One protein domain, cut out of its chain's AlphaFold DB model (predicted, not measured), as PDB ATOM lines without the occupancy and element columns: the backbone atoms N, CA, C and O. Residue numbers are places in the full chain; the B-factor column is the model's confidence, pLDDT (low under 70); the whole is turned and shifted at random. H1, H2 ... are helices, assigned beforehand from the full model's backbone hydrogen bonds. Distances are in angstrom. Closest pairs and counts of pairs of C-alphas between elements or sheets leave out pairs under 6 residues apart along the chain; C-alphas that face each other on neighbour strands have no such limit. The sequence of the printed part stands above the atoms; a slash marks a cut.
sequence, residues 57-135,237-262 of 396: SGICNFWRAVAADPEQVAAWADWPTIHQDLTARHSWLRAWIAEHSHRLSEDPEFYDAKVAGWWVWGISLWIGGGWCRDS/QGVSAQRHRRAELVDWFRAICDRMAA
ATOM      1  N   SER A  57     147.804 135.730 159.211       74.12
ATOM      2  CA  SER A  57     148.303 136.713 158.244       74.12
ATOM      3  C   SER A  57     149.758 137.138 158.484       74.12
ATOM      4  O   SER A  57     150.441 137.517 157.533       74.12
ATOM      5  N   GLY A  58     150.257 137.074 159.725       78.06
ATOM      6  CA  GLY A  58     151.657 137.353 160.045       78.06
ATOM      7  C   GLY A  58     152.594 136.298 159.461       78.06
ATOM      8  O   GLY A  58     153.617 136.647 158.868       78.06
ATOM      9  N   ILE A  59     152.198 135.023 159.540       80.19
ATOM     10  CA  ILE A  59     152.910 133.904 158.907       80.19
ATOM     11  C   ILE A  59     152.898 134.072 157.381       80.19
ATOM     12  O   ILE A  59     153.944 133.959 156.739       80.19
ATOM     13  N   CYS A  60     151.752 134.415 156.787       81.25
ATOM     14  CA  CYS A  60     151.655 134.622 155.339       81.25
ATOM     15  C   CYS A  60     152.503 135.803 154.840       81.25
ATOM     16  O   CYS A  60     153.230 135.647 153.856       81.25
ATOM     17  N   ASN A  61     152.468 136.958 155.520       88.69
ATOM     18  CA  ASN A  61     153.338 138.088 155.177       88.69
ATOM     19  C   ASN A  61     154.817 137.700 155.288       88.69
ATOM     20  O   ASN A  61     155.600 138.057 154.414       88.69
ATOM     21  N   PHE A  62     155.198 136.946 156.325       88.88
ATOM     22  CA  PHE A  62     156.572 136.480 156.491       88.88
ATOM     23  C   PHE A  62     157.037 135.631 155.303       88.88
ATOM     24  O   PHE A  62     158.063 135.951 154.706       88.88
ATOM     25  N   TRP A  63     156.277 134.603 154.913       85.38
ATOM     26  CA  TRP A  63     156.657 133.739 153.789       85.38
ATOM     27  C   TRP A  63     156.748 134.501 152.465       85.38
ATOM     28  O   TRP A  63     157.700 134.304 151.711       85.38
ATOM     29  N   ARG A  64     155.804 135.415 152.204       88.06
ATOM     30  CA  ARG A  64     155.817 136.245 150.994       88.06
ATOM     31  C   ARG A  64     156.993 137.219 150.974       88.06
ATOM     32  O   ARG A  64     157.682 137.316 149.966       88.06
ATOM     33  N   ALA A  65     157.245 137.908 152.087       92.12
ATOM     34  CA  ALA A  65     158.332 138.874 152.197       92.12
ATOM     35  C   ALA A  65     159.708 138.204 152.115       92.12
ATOM     36  O   ALA A  65     160.604 138.749 151.484       92.12
ATOM     37  N   VAL A  66     159.876 137.017 152.704       90.25
ATOM     38  CA  VAL A  66     161.118 136.239 152.587       90.25
ATOM     39  C   VAL A  66     161.366 135.830 151.135       90.25
ATOM     40  O   VAL A  66     162.493 135.946 150.675       90.25
ATOM     41  N   ALA A  67     160.326 135.426 150.398       88.81
ATOM     42  CA  ALA A  67     160.442 135.111 148.973       88.81
ATOM     43  C   ALA A  67     160.763 136.336 148.097       88.81
ATOM     44  O   ALA A  67     161.528 136.211 147.145       88.81
ATOM     45  N   ALA A  68     160.184 137.500 148.404       91.94
ATOM     46  CA  ALA A  68     160.332 138.706 147.590       91.94
ATOM     47  C   ALA A  68     161.598 139.523 147.912       91.94
ATOM     48  O   ALA A  68     162.244 140.038 147.003       91.94
ATOM     49  N   ASP A  69     161.947 139.661 149.193       94.06
ATOM     50  CA  ASP A  69     163.017 140.540 149.678       94.06
ATOM     51  C   ASP A  69     163.687 139.962 150.949       94.06
ATOM     52  O   ASP A  69     163.573 140.516 152.052       94.06
ATOM     53  N   PRO A  70     164.394 138.817 150.834       92.12
ATOM     54  CA  PRO A  70     165.017 138.153 151.983       92.12
ATOM     55  C   PRO A  70     166.077 139.030 152.665       92.12
ATOM     56  O   PRO A  70     166.322 138.905 153.865       92.12
ATOM     57  N   GLU A  71     166.699 139.941 151.917       91.81
ATOM     58  CA  GLU A  71     167.736 140.851 152.401       91.81
ATOM     59  C   GLU A  71     167.171 141.886 153.363       91.81
ATOM     60  O   GLU A  71     167.712 142.082 154.458       91.81
ATOM     61  N   GLN A  72     166.055 142.515 152.994       94.44
ATOM     62  CA  GLN A  72     165.410 143.481 153.863       94.44
ATOM     63  C   GLN A  72     164.771 142.800 155.077       94.44
ATOM     64  O   GLN A  72     164.907 143.310 156.191       94.44
ATOM     65  N   VAL A  73     164.156 141.620 154.912       93.81
ATOM     66  CA  VAL A  73     163.642 140.848 156.060       93.81
ATOM     67  C   VAL A  73     164.774 140.536 157.042       93.81
ATOM     68  O   VAL A  73     164.618 140.754 158.246       93.81
ATOM     69  N   ALA A  74     165.939 140.096 156.552       90.56
ATOM     70  CA  ALA A  74     167.113 139.843 157.389       90.56
ATOM     71  C   ALA A  74     167.613 141.110 158.090       90.56
ATOM     72  O   ALA A  74     167.949 141.055 159.273       90.56
ATOM     73  N   ALA A  75     167.628 142.255 157.405       90.12
ATOM     74  CA  ALA A  75     168.049 143.523 157.994       90.12
ATOM     75  C   ALA A  75     167.165 143.942 159.182       90.12
ATOM     76  O   ALA A  75     167.682 144.441 160.182       90.12
ATOM     77  N   TRP A  76     165.854 143.714 159.095       92.62
ATOM     78  CA  TRP A  76     164.915 144.030 160.173       92.62
ATOM     79  C   TRP A  76     164.852 142.962 161.270       92.62
ATOM     80  O   TRP A  76     164.537 143.295 162.415       92.62
ATOM     81  N   ALA A  77     165.161 141.705 160.937       89.56
ATOM     82  CA  ALA A  77     165.247 140.608 161.897       89.56
ATOM     83  C   ALA A  77     166.542 140.644 162.734       89.56
ATOM     84  O   ALA A  77     166.548 140.216 163.889       89.56
ATOM     85  N   ASP A  78     167.628 141.181 162.173       86.06
ATOM     86  CA  ASP A  78     168.937 141.355 162.812       86.06
ATOM     87  C   ASP A  78     168.951 142.569 163.759       86.06
ATOM     88  O   ASP A  78     169.608 143.588 163.521       86.06
ATOM     89  N   TRP A  79     168.166 142.478 164.836       82.75
ATOM     90  CA  TRP A  79     168.061 143.519 165.857       82.75
ATOM     91  C   TRP A  79     168.487 143.011 167.242       82.75
ATOM     92  O   TRP A  79     168.151 141.880 167.611       82.75
ATOM     93  N   PRO A  80     169.167 143.835 168.066       80.06
ATOM     94  CA  PRO A  80     169.507 143.453 169.430       80.06
ATOM     95  C   PRO A  80     168.276 143.059 170.257       80.06
ATOM     96  O   PRO A  80     167.203 143.647 170.133       80.06
ATOM     97  N   THR A  81     168.442 142.094 171.161       81.06
ATOM     98  CA  THR A  81     167.391 141.703 172.110       81.06
ATOM     99  C   THR A  81     167.200 142.796 173.161       81.06
ATOM    100  O   THR A  81     167.831 142.782 174.217       81.06
ATOM    101  N   ILE A  82     166.325 143.754 172.863       76.25
ATOM    102  CA  ILE A  82     165.970 144.861 173.750       76.25
ATOM    103  C   ILE A  82     164.493 144.726 174.121       76.25
ATOM    104  O   ILE A  82     163.620 144.646 173.260       76.25
ATOM    105  N   HIS A  83     164.205 144.697 175.424       73.62
ATOM    106  CA  HIS A  83     162.839 144.495 175.922       73.62
ATOM    107  C   HIS A  83     161.884 145.622 175.530       73.62
ATOM    108  O   HIS A  83     160.750 145.356 175.149       73.62
ATOM    109  N   GLN A  84     162.354 146.871 175.592       78.62
ATOM    110  CA  GLN A  84     161.551 148.034 175.213       78.62
ATOM    111  C   GLN A  84     161.129 147.963 173.743       78.62
ATOM    112  O   GLN A  84     159.957 148.173 173.442       78.62
ATOM    113  N   ASP A  85     162.052 147.592 172.849       86.94
ATOM    114  CA  ASP A  85     161.733 147.342 171.446       86.94
ATOM    115  C   ASP A  85     160.739 146.193 171.285       86.94
ATOM    116  O   ASP A  85     159.839 146.292 170.458       86.94
ATOM    117  N   LEU A  86     160.862 145.117 172.070       82.56
ATOM    118  CA  LEU A  86     159.963 143.965 171.976       82.56
ATOM    119  C   LEU A  86     158.518 144.368 172.291       82.56
ATOM    120  O   LEU A  86     157.618 144.084 171.503       82.56
ATOM    121  N   THR A  87     158.308 145.092 173.393       81.06
ATOM    122  CA  THR A  87     156.984 145.589 173.794       81.06
ATOM    123  C   THR A  87     156.454 146.646 172.822       81.06
ATOM    124  O   THR A  87     155.296 146.581 172.415       81.06
ATOM    125  N   ALA A  88     157.290 147.596 172.388       87.12
ATOM    126  CA  ALA A  88     156.870 148.637 171.449       87.12
ATOM    127  C   ALA A  88     156.486 148.056 170.078       87.12
ATOM    128  O   ALA A  88     155.451 148.412 169.511       87.12
ATOM    129  N   ARG A  89     157.291 147.122 169.557       93.00
ATOM    130  CA  ARG A  89     157.021 146.439 168.287       93.00
ATOM    131  C   ARG A  89     155.811 145.526 168.389       93.00
ATOM    132  O   ARG A  89     155.051 145.497 167.434       93.00
ATOM    133  N   HIS A  90     155.582 144.853 169.518       88.81
ATOM    134  CA  HIS A  90     154.353 144.086 169.747       88.81
ATOM    135  C   HIS A  90     153.104 144.948 169.526       88.81
ATOM    136  O   HIS A  90     152.249 144.615 168.707       88.81
ATOM    137  N   SER A  91     153.012 146.079 170.236       85.81
ATOM    138  CA  SER A  91     151.865 146.984 170.142       85.81
ATOM    139  C   SER A  91     151.708 147.565 168.736       85.81
ATOM    140  O   SER A  91     150.594 147.628 168.221       85.81
ATOM    141  N   TRP A  92     152.818 147.952 168.100       93.19
ATOM    142  CA  TRP A  92     152.799 148.499 166.745       93.19
ATOM    143  C   TRP A  92     152.380 147.456 165.699       93.19
ATOM    144  O   TRP A  92     151.508 147.731 164.880       93.19
ATOM    145  N   LEU A  93     152.950 146.247 165.748       91.50
ATOM    146  CA  LEU A  93     152.635 145.158 164.819       91.50
ATOM    147  C   LEU A  93     151.177 144.719 164.946       91.50
ATOM    148  O   LEU A  93     150.551 144.451 163.929       91.50
ATOM    149  N   ARG A  94     150.609 144.694 166.160       87.88
ATOM    150  CA  ARG A  94     149.176 144.419 166.355       87.88
ATOM    151  C   ARG A  94     148.297 145.410 165.603       87.88
ATOM    152  O   ARG A  94     147.416 144.989 164.859       87.88
ATOM    153  N   ALA A  95     148.551 146.706 165.782       87.19
ATOM    154  CA  ALA A  95     147.804 147.749 165.086       87.19
ATOM    155  C   ALA A  95     147.973 147.624 163.565       87.19
ATOM    156  O   ALA A  95     146.989 147.639 162.831       87.19
ATOM    157  N   TRP A  96     149.209 147.407 163.106       90.00
ATOM    158  CA  TRP A  96     149.502 147.244 161.688       90.00
ATOM    159  C   TRP A  96     148.774 146.038 161.077       90.00
ATOM    160  O   TRP A  96     148.132 146.188 160.044       90.00
ATOM    161  N   ILE A  97     148.825 144.862 161.718       86.12
ATOM    162  CA  ILE A  97     148.174 143.629 161.234       86.12
ATOM    163  C   ILE A  97     146.654 143.804 161.180       86.12
ATOM    164  O   ILE A  97     146.030 143.399 160.197       86.12
ATOM    165  N   ALA A  98     146.062 144.418 162.208       83.94
ATOM    166  CA  ALA A  98     144.627 144.682 162.243       83.94
ATOM    167  C   ALA A  98     144.182 145.585 161.081       83.94
ATOM    168  O   ALA A  98     143.128 145.361 160.495       83.94
ATOM    169  N   GLU A  99     145.001 146.571 160.718       87.12
ATOM    170  CA  GLU A  99     144.697 147.515 159.645       87.12
ATOM    171  C   GLU A  99     145.008 146.957 158.246       87.12
ATOM    172  O   GLU A  99     144.258 147.215 157.312       87.12
ATOM    173  N   HIS A 100     146.071 146.163 158.077       87.06
ATOM    174  CA  HIS A 100     146.631 145.856 156.752       87.06
ATOM    175  C   HIS A 100     146.499 144.397 156.307       87.06
ATOM    176  O   HIS A 100     146.770 144.105 155.144       87.06
ATOM    177  N   SER A 101     146.090 143.469 157.180       82.94
ATOM    178  CA  SER A 101     146.053 142.034 156.840       82.94
ATOM    179  C   SER A 101     145.183 141.711 155.618       82.94
ATOM    180  O   SER A 101     145.568 140.861 154.819       82.94
ATOM    181  N   HIS A 102     144.074 142.432 155.417       83.50
ATOM    182  CA  HIS A 102     143.184 142.273 154.259       83.50
ATOM    183  C   HIS A 102     143.905 142.466 152.913       83.50
ATOM    184  O   HIS A 102     143.623 141.755 151.949       83.50
ATOM    185  N   ARG A 103     144.912 143.349 152.862       87.75
ATOM    186  CA  ARG A 103     145.674 143.640 151.641       87.75
ATOM    187  C   ARG A 103     146.470 142.442 151.138       87.75
ATOM    188  O   ARG A 103     146.689 142.338 149.939       87.75
ATOM    189  N   LEU A 104     146.871 141.516 152.017       82.69
ATOM    190  CA  LEU A 104     147.543 140.277 151.598       82.69
ATOM    191  C   LEU A 104     146.644 139.417 150.698       82.69
ATOM    192  O   LEU A 104     147.158 138.691 149.850       82.69
ATOM    193  N   SER A 105     145.323 139.515 150.872       80.50
ATOM    194  CA  SER A 105     144.325 138.799 150.072       80.50
ATOM    195  C   SER A 105     143.895 139.565 148.818       80.50
ATOM    196  O   SER A 105     143.468 138.944 147.848       80.50
ATOM    197  N   GLU A 106     143.980 140.897 148.834       87.50
ATOM    198  CA  GLU A 106     143.489 141.767 147.753       87.50
ATOM    199  C   GLU A 106     144.574 142.156 146.741       87.50
ATOM    200  O   GLU A 106     144.270 142.371 145.569       87.50
ATOM    201  N   ASP A 107     145.834 142.228 147.176       88.62
ATOM    202  CA  ASP A 107     146.956 142.690 146.365       88.62
ATOM    203  C   ASP A 107     147.999 141.561 146.176       88.62
ATOM    204  O   ASP A 107     148.646 141.113 147.139       88.62
ATOM    205  N   PRO A 108     148.182 141.063 144.935       86.62
ATOM    206  CA  PRO A 108     149.131 140.005 144.613       86.62
ATOM    207  C   PRO A 108     150.611 140.436 144.697       86.62
ATOM    208  O   PRO A 108     151.489 139.574 144.619       86.62
ATOM    209  N   GLU A 109     150.908 141.715 144.906       89.62
ATOM    210  CA  GLU A 109     152.271 142.231 145.080       89.62
ATOM    211  C   GLU A 109     152.526 142.746 146.502       89.62
ATOM    212  O   GLU A 109     153.671 142.999 146.874       89.62
ATOM    213  N   PHE A 110     151.491 142.854 147.337       90.75
ATOM    214  CA  PHE A 110     151.639 143.402 148.679       90.75
ATOM    215  C   PHE A 110     152.412 142.481 149.628       90.75
ATOM    216  O   PHE A 110     151.966 141.381 149.962       90.75
ATOM    217  N   TYR A 111     153.529 142.982 150.148       93.12
ATOM    218  CA  TYR A 111     154.236 142.462 151.316       93.12
ATOM    219  C   TYR A 111     154.884 143.623 152.079       93.12
ATOM    220  O   TYR A 111     155.148 144.681 151.508       93.12
ATOM    221  N   ASP A 112     155.185 143.419 153.362       94.44
ATOM    222  CA  ASP A 112     156.010 144.349 154.137       94.44
ATOM    223  C   ASP A 112     157.146 143.587 154.833       94.44
ATOM    224  O   ASP A 112     156.940 142.807 155.773       94.44
ATOM    225  N   ALA A 113     158.370 143.797 154.344       95.25
ATOM    226  CA  ALA A 113     159.558 143.113 154.840       95.25
ATOM    227  C   ALA A 113     160.030 143.627 156.211       95.25
ATOM    228  O   ALA A 113     160.614 142.855 156.979       95.25
ATOM    229  N   LYS A 114     159.701 144.868 156.590       94.50
ATOM    230  CA  LYS A 114     159.924 145.373 157.950       94.50
ATOM    231  C   LYS A 114     159.030 144.656 158.943       94.50
ATOM    232  O   LYS A 114     159.510 144.199 159.980       94.50
ATOM    233  N   VAL A 115     157.749 144.532 158.620       93.81
ATOM    234  CA  VAL A 115     156.777 143.791 159.424       93.81
ATOM    235  C   VAL A 115     157.217 142.340 159.552       93.81
ATOM    236  O   VAL A 115     157.279 141.839 160.670       93.81
ATOM    237  N   ALA A 116     157.589 141.683 158.449       92.81
ATOM    238  CA  ALA A 116     158.075 140.305 158.471       92.81
ATOM    239  C   ALA A 116     159.324 140.137 159.352       92.81
ATOM    240  O   ALA A 116     159.365 139.241 160.197       92.81
ATOM    241  N   GLY A 117     160.317 141.022 159.205       91.88
ATOM    242  CA  GLY A 117     161.556 140.981 159.982       91.88
ATOM    243  C   GLY A 117     161.338 141.242 161.475       91.88
ATOM    244  O   GLY A 117     161.832 140.496 162.320       91.88
ATOM    245  N   TRP A 118     160.538 142.250 161.828       93.00
ATOM    246  CA  TRP A 118     160.168 142.509 163.223       93.00
ATOM    247  C   TRP A 118     159.324 141.387 163.821       93.00
ATOM    248  O   TRP A 118     159.505 141.046 164.992       93.00
ATOM    249  N   TRP A 119     158.420 140.806 163.033       92.12
ATOM    250  CA  TRP A 119     157.574 139.708 163.471       92.12
ATOM    251  C   TRP A 119     158.409 138.461 163.777       92.12
ATOM    252  O   TRP A 119     158.286 137.941 164.885       92.12
ATOM    253  N   VAL A 120     159.306 138.038 162.871       88.56
ATOM    254  CA  VAL A 120     160.150 136.839 163.057       88.56
ATOM    255  C   VAL A 120     161.178 137.016 164.182       88.56
ATOM    256  O   VAL A 120     161.438 136.086 164.952       88.56
ATOM    257  N   TRP A 121     161.721 138.227 164.334       89.44
ATOM    258  CA  TRP A 121     162.575 138.589 165.463       89.44
ATOM    259  C   TRP A 121     161.815 138.485 166.784       89.44
ATOM    260  O   TRP A 121     162.271 137.825 167.718       89.44
ATOM    261  N   GLY A 122     160.634 139.099 166.857       85.75
ATOM    262  CA  GLY A 122     159.869 139.176 168.093       85.75
ATOM    263  C   GLY A 122     159.289 137.834 168.523       85.75
ATOM    264  O   GLY A 122     159.434 137.471 169.687       85.75
ATOM    265  N   ILE A 123     158.742 137.037 167.597       81.81
ATOM    266  CA  ILE A 123     158.246 135.685 167.907       81.81
ATOM    267  C   ILE A 123     159.375 134.762 168.396       81.81
ATOM    268  O   ILE A 123     159.147 133.897 169.235       81.81
ATOM    269  N   SER A 124     160.616 134.992 167.949       80.81
ATOM    270  CA  SER A 124     161.799 134.251 168.414       80.81
ATOM    271  C   SER A 124     162.278 134.655 169.813       80.81
ATOM    272  O   SER A 124     163.136 133.985 170.393       80.81
ATOM    273  N   LEU A 125     161.762 135.760 170.357       77.81
ATOM    274  CA  LEU A 125     162.110 136.294 171.677       77.81
ATOM    275  C   LEU A 125     160.953 136.226 172.681       77.81
ATOM    276  O   LEU A 125     161.198 136.281 173.889       77.81
ATOM    277  N   TRP A 126     159.715 136.148 172.193       74.88
ATOM    278  CA  TRP A 126     158.505 136.196 173.004       74.88
ATOM    279  C   TRP A 126     158.373 134.965 173.901       74.88
ATOM    280  O   TRP A 126     158.657 133.838 173.494       74.88
ATOM    281  N   ILE A 127     157.932 135.175 175.142       59.69
ATOM    282  CA  ILE A 127     157.771 134.100 176.121       59.69
ATOM    283  C   ILE A 127     156.283 133.844 176.332       59.69
ATOM    284  O   ILE A 127     155.579 134.678 176.875       59.69
ATOM    285  N   GLY A 128     155.804 132.656 175.977       58.03
ATOM    286  CA  GLY A 128     154.384 132.313 176.073       58.03
ATOM    287  C   GLY A 128     153.627 132.576 174.771       58.03
ATOM    288  O   GLY A 128     154.227 132.707 173.707       58.03
ATOM    289  N   GLY A 129     152.298 132.577 174.848       61.59
ATOM    290  CA  GLY A 129     151.424 132.783 173.695       61.59
ATOM    291  C   GLY A 129     151.216 134.244 173.312       61.59
ATOM    292  O   GLY A 129     151.607 135.154 174.039       61.59
ATOM    293  N   GLY A 130     150.550 134.458 172.176       69.94
ATOM    294  CA  GLY A 130     149.926 135.746 171.863       69.94
ATOM    295  C   GLY A 130     150.810 136.810 171.202       69.94
ATOM    296  O   GLY A 130     150.379 137.955 171.102       69.94
ATOM    297  N   TRP A 131     152.020 136.489 170.726       80.62
ATOM    298  CA  TRP A 131     152.827 137.463 169.976       80.62
ATOM    299  C   TRP A 131     152.044 138.023 168.781       80.62
ATOM    300  O   TRP A 131     151.594 137.268 167.924       80.62
ATOM    301  N   CYS A 132     151.887 139.349 168.730       79.56
ATOM    302  CA  CYS A 132     151.108 140.066 167.716       79.56
ATOM    303  C   CYS A 132     149.643 139.620 167.580       79.56
ATOM    304  O   CYS A 132     149.005 139.886 166.565       79.56
ATOM    305  N   ARG A 133     149.092 138.967 168.606       70.56
ATOM    306  CA  ARG A 133     147.694 138.547 168.652       70.56
ATOM    307  C   ARG A 133     146.983 139.276 169.779       70.56
ATOM    308  O   ARG A 133     147.603 139.714 170.745       70.56
ATOM    309  N   ASP A 134     145.669 139.393 169.647       57.69
ATOM    310  CA  ASP A 134     144.814 139.814 170.744       57.69
ATOM    311  C   ASP A 134     144.780 138.668 171.750       57.69
ATOM    312  O   ASP A 134     143.943 137.774 171.689       57.69
ATOM    313  N   SER A 135     145.743 138.641 172.660       47.16
ATOM    314  CA  SER A 135     145.384 138.199 173.991       47.16
ATOM    315  C   SER A 135     144.488 139.286 174.564       47.16
ATOM    316  O   SER A 135     144.765 140.475 174.365       47.16
ATOM    317  N   GLN A 237     165.628 130.043 170.451       45.25
ATOM    318  CA  GLN A 237     165.709 129.193 169.257       45.25
ATOM    319  C   GLN A 237     165.074 129.989 168.110       45.25
ATOM    320  O   GLN A 237     164.028 130.576 168.343       45.25
ATOM    321  N   GLY A 238     165.675 130.034 166.916       54.09
ATOM    322  CA  GLY A 238     165.218 130.877 165.793       54.09
ATOM    323  C   GLY A 238     166.250 131.933 165.384       54.09
ATOM    324  O   GLY A 238     167.418 131.821 165.755       54.09
ATOM    325  N   VAL A 239     165.840 132.971 164.648       52.50
ATOM    326  CA  VAL A 239     166.750 134.035 164.152       52.50
ATOM    327  C   VAL A 239     167.585 134.720 165.249       52.50
ATOM    328  O   VAL A 239     168.667 135.222 164.970       52.50
ATOM    329  N   SER A 240     167.126 134.699 166.504       52.56
ATOM    330  CA  SER A 240     167.814 135.276 167.671       52.56
ATOM    331  C   SER A 240     168.784 134.313 168.385       52.56
ATOM    332  O   SER A 240     169.534 134.727 169.270       52.56
ATOM    333  N   ALA A 241     168.759 133.024 168.028       48.12
ATOM    334  CA  ALA A 241     169.507 131.932 168.665       48.12
ATOM    335  C   ALA A 241     170.976 131.882 168.278       48.12
ATOM    336  O   ALA A 241     171.863 131.523 169.055       48.12
ATOM    337  N   GLN A 242     171.195 132.164 167.008       47.47
ATOM    338  CA  GLN A 242     172.463 132.076 166.337       47.47
ATOM    339  C   GLN A 242     172.857 133.531 166.136       47.47
ATOM    340  O   GLN A 242     172.101 134.295 165.544       47.47
ATOM    341  N   ARG A 243     173.998 133.954 166.693       48.94
ATOM    342  CA  ARG A 243     174.601 135.262 166.392       48.94
ATOM    343  C   ARG A 243     175.076 135.261 164.938       48.94
ATOM    344  O   ARG A 243     176.273 135.343 164.674       48.94
ATOM    345  N   HIS A 244     174.153 135.078 164.011       52.12
ATOM    346  CA  HIS A 244     174.421 135.177 162.604       52.12
ATOM    347  C   HIS A 244     174.901 136.588 162.342       52.12
ATOM    348  O   HIS A 244     174.258 137.566 162.723       52.12
ATOM    349  N   ARG A 245     176.041 136.706 161.670       59.47
ATOM    350  CA  ARG A 245     176.291 137.937 160.927       59.47
ATOM    351  C   ARG A 245     175.164 138.047 159.904       59.47
ATOM    352  O   ARG A 245     174.808 137.034 159.317       59.47
ATOM    353  N   ARG A 246     174.619 139.242 159.669       71.62
ATOM    354  CA  ARG A 246     173.498 139.485 158.738       71.62
ATOM    355  C   ARG A 246     173.560 138.683 157.432       71.62
ATOM    356  O   ARG A 246     172.538 138.184 156.987       71.62
ATOM    357  N   ALA A 247     174.752 138.518 156.858       74.50
ATOM    358  CA  ALA A 247     174.979 137.693 155.671       74.50
ATOM    359  C   ALA A 247     174.484 136.237 155.823       74.50
ATOM    360  O   ALA A 247     173.817 135.726 154.936       74.50
ATOM    361  N   GLU A 248     174.720 135.599 156.969       79.50
ATOM    362  CA  GLU A 248     174.275 134.228 157.248       79.50
ATOM    363  C   GLU A 248     172.743 134.137 157.391       79.50
ATOM    364  O   GLU A 248     172.157 133.130 157.001       79.50
ATOM    365  N   LEU A 249     172.078 135.189 157.898       81.94
ATOM    366  CA  LEU A 249     170.606 135.264 157.913       81.94
ATOM    367  C   LEU A 249     170.037 135.370 156.500       81.94
ATOM    368  O   LEU A 249     169.049 134.709 156.193       81.94
ATOM    369  N   VAL A 250     170.666 136.179 155.644       86.12
ATOM    370  CA  VAL A 250     170.269 136.307 154.236       86.12
ATOM    371  C   VAL A 250     170.408 134.965 153.522       86.12
ATOM    372  O   VAL A 250     169.466 134.528 152.864       86.12
ATOM    373  N   ASP A 251     171.542 134.283 153.686       87.94
ATOM    374  CA  ASP A 251     171.770 132.970 153.077       87.94
ATOM    375  C   ASP A 251     170.768 131.927 153.588       87.94
ATOM    376  O   ASP A 251     170.256 131.118 152.813       87.94
ATOM    377  N   TRP A 252     170.423 131.972 154.879       85.38
ATOM    378  CA  TRP A 252     169.406 131.090 155.441       85.38
ATOM    379  C   TRP A 252     168.010 131.380 154.877       85.38
ATOM    380  O   TRP A 252     167.315 130.439 154.492       85.38
ATOM    381  N   PHE A 253     167.603 132.648 154.769       89.75
ATOM    382  CA  PHE A 253     166.322 133.007 154.157       89.75
ATOM    383  C   PHE A 253     166.251 132.613 152.684       89.75
ATOM    384  O   PHE A 253     165.256 132.016 152.290       89.75
ATOM    385  N   ARG A 254     167.318 132.815 151.903       90.50
ATOM    386  CA  ARG A 254     167.385 132.329 150.513       90.50
ATOM    387  C   ARG A 254     167.231 130.811 150.430       90.50
ATOM    388  O   ARG A 254     166.396 130.321 149.681       90.50
ATOM    389  N   ALA A 255     167.955 130.063 151.263       89.94
ATOM    390  CA  ALA A 255     167.836 128.607 151.290       89.94
ATOM    391  C   ALA A 255     166.421 128.147 151.697       89.94
ATOM    392  O   ALA A 255     165.921 127.136 151.201       89.94
ATOM    393  N   ILE A 256     165.764 128.880 152.600       88.06
ATOM    394  CA  ILE A 256     164.363 128.652 152.961       88.06
ATOM    395  C   ILE A 256     163.439 128.914 151.761       88.06
ATOM    396  O   ILE A 256     162.556 128.093 151.517       88.06
ATOM    397  N   CYS A 257     163.634 130.001 151.007       87.50
ATOM    398  CA  CYS A 257     162.870 130.277 149.785       87.50
ATOM    399  C   CYS A 257     162.984 129.124 148.792       87.50
ATOM    400  O   CYS A 257     161.964 128.606 148.344       87.50
ATOM    401  N   ASP A 258     164.209 128.673 148.520       89.38
ATOM    402  CA  ASP A 258     164.464 127.558 147.606       89.38
ATOM    403  C   ASP A 258     163.765 126.280 148.087       89.38
ATOM    404  O   ASP A 258     163.150 125.554 147.303       89.38
ATOM    405  N   ARG A 259     163.787 126.018 149.402       89.81
ATOM    406  CA  ARG A 259     163.092 124.875 150.010       89.81
ATOM    407  C   ARG A 259     161.569 124.987 149.897       89.81
ATOM    408  O   ARG A 259     160.908 123.955 149.763       89.81
ATOM    409  N   MET A 260     161.023 126.195 149.989       86.50
ATOM    410  CA  MET A 260     159.587 126.479 149.937       86.50
ATOM    411  C   MET A 260     159.050 126.615 148.508       86.50
ATOM    412  O   MET A 260     157.843 126.514 148.323       86.50
ATOM    413  N   ALA A 261     159.907 126.781 147.496       84.25
ATOM    414  CA  ALA A 261     159.499 126.992 146.103       84.25
ATOM    415  C   ALA A 261     158.597 125.875 145.540       84.25
ATOM    416  O   ALA A 261     157.775 126.126 144.662       84.25
ATOM    417  N   ALA A 262     158.730 124.650 146.057       80.00
ATOM    418  CA  ALA A 262     157.916 123.492 145.674       80.00
ATOM    419  C   ALA A 262     156.704 123.241 146.600       80.00
ATOM    420  O   ALA A 262     155.965 122.273 146.402       80.00
TER     421      ALA A 262
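What this domain is: This is residues 57 to 135 and 237 to 262 of the 396 residues of the protein "DNA adenine methylase" of Gemmatimonadetes bacterium (UniProt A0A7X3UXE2). The long helix H3 runs along one edge of a slab of crossed helices and H6 along the opposite edge, with H5 in the core between H3 and the neighbours H1 and H2. H6 packs on H1 and H2 and stays away from H3, while the short H4 sits off to one side near the first residues of H1. The printed part has 105 residues with six named helices, H1 to H6 in order along the chain, and no named strand: the class is all helix. It is compact, with a radius of gyration of the C-alphas of 13.3 A, and spans 35 by 34 by 19 A.

How they stand to each other: H3, residues 83 to 100, touches H5, residues 113 to 123, with residues 86 to 93 alone; the closest C-alphas, of Leu 86 and Gly 122, are 6.2 A apart, at a steep tilt of 52 degrees, opposite ways. H5 is a hub, as is H1, residues 57 to 68, each touching three helices. H5 touches H1 at a steep tilt of 54 degrees, opposite ways, the closest C-alphas being those of Phe 62 and Ala 116, 4.6 A. H5 also touches H2, residues 70 to 77, at a steep tilt of 48 degrees, the same way; the closest C-alphas, of Ala 77 and Gly 117, are 4.2 A apart. H6, residues 246 to 260, touches H2 at 55 degrees, a steep tilt, opposite ways, closest at the C-alphas of Glu 71 and Val 250, 5.5 A. H6 touches H1 about perpendicular, at 78 degrees, closest at the C-alphas of Ala 67 and Cys 257, 5.5 A. H4, residues 103 to 106, only just touches H1, with 3 pairs of C-alphas within 8 A, the closest being Asn 61 and Leu 104 at 7.2 A. H3 and H6 are apart. The helix packing is mostly crossed, with 0 of 5 tilted touching pairs at a shallow tilt. In H1, H2, H3, H5 and H6 every O i to N i+4 pair is within hydrogen-bond range; H4 is too short for such a pair.

Where its parts are: H3 is 25.1 A long from C-alpha 83 at (162.839, 144.495, 175.922) to C-alpha 100. H6 is 21.0 A long and ends with C-alpha 260 at (159.587, 126.479, 149.937). H1 begins with C-alpha 57 at (148.303, 136.713, 158.244) and is 16.2 A long; H5 is 15.1 A, H2 10.2 A and H4 4.8 A.

The domain as a whole: The C-alphas farthest apart are those of Gln 84 and Ala 262, 38.6 A. Residues 136 to 236 are not printed, and C-alphas 135 and 237 are 22.7 A apart across this cut. Of the links printed whole, none is long. Residues 124 to 135 hold no named element. Mean pLDDT of the printed part is 81.7; residues 127 to 130, 134 to 135 and 237 to 245 are under 70.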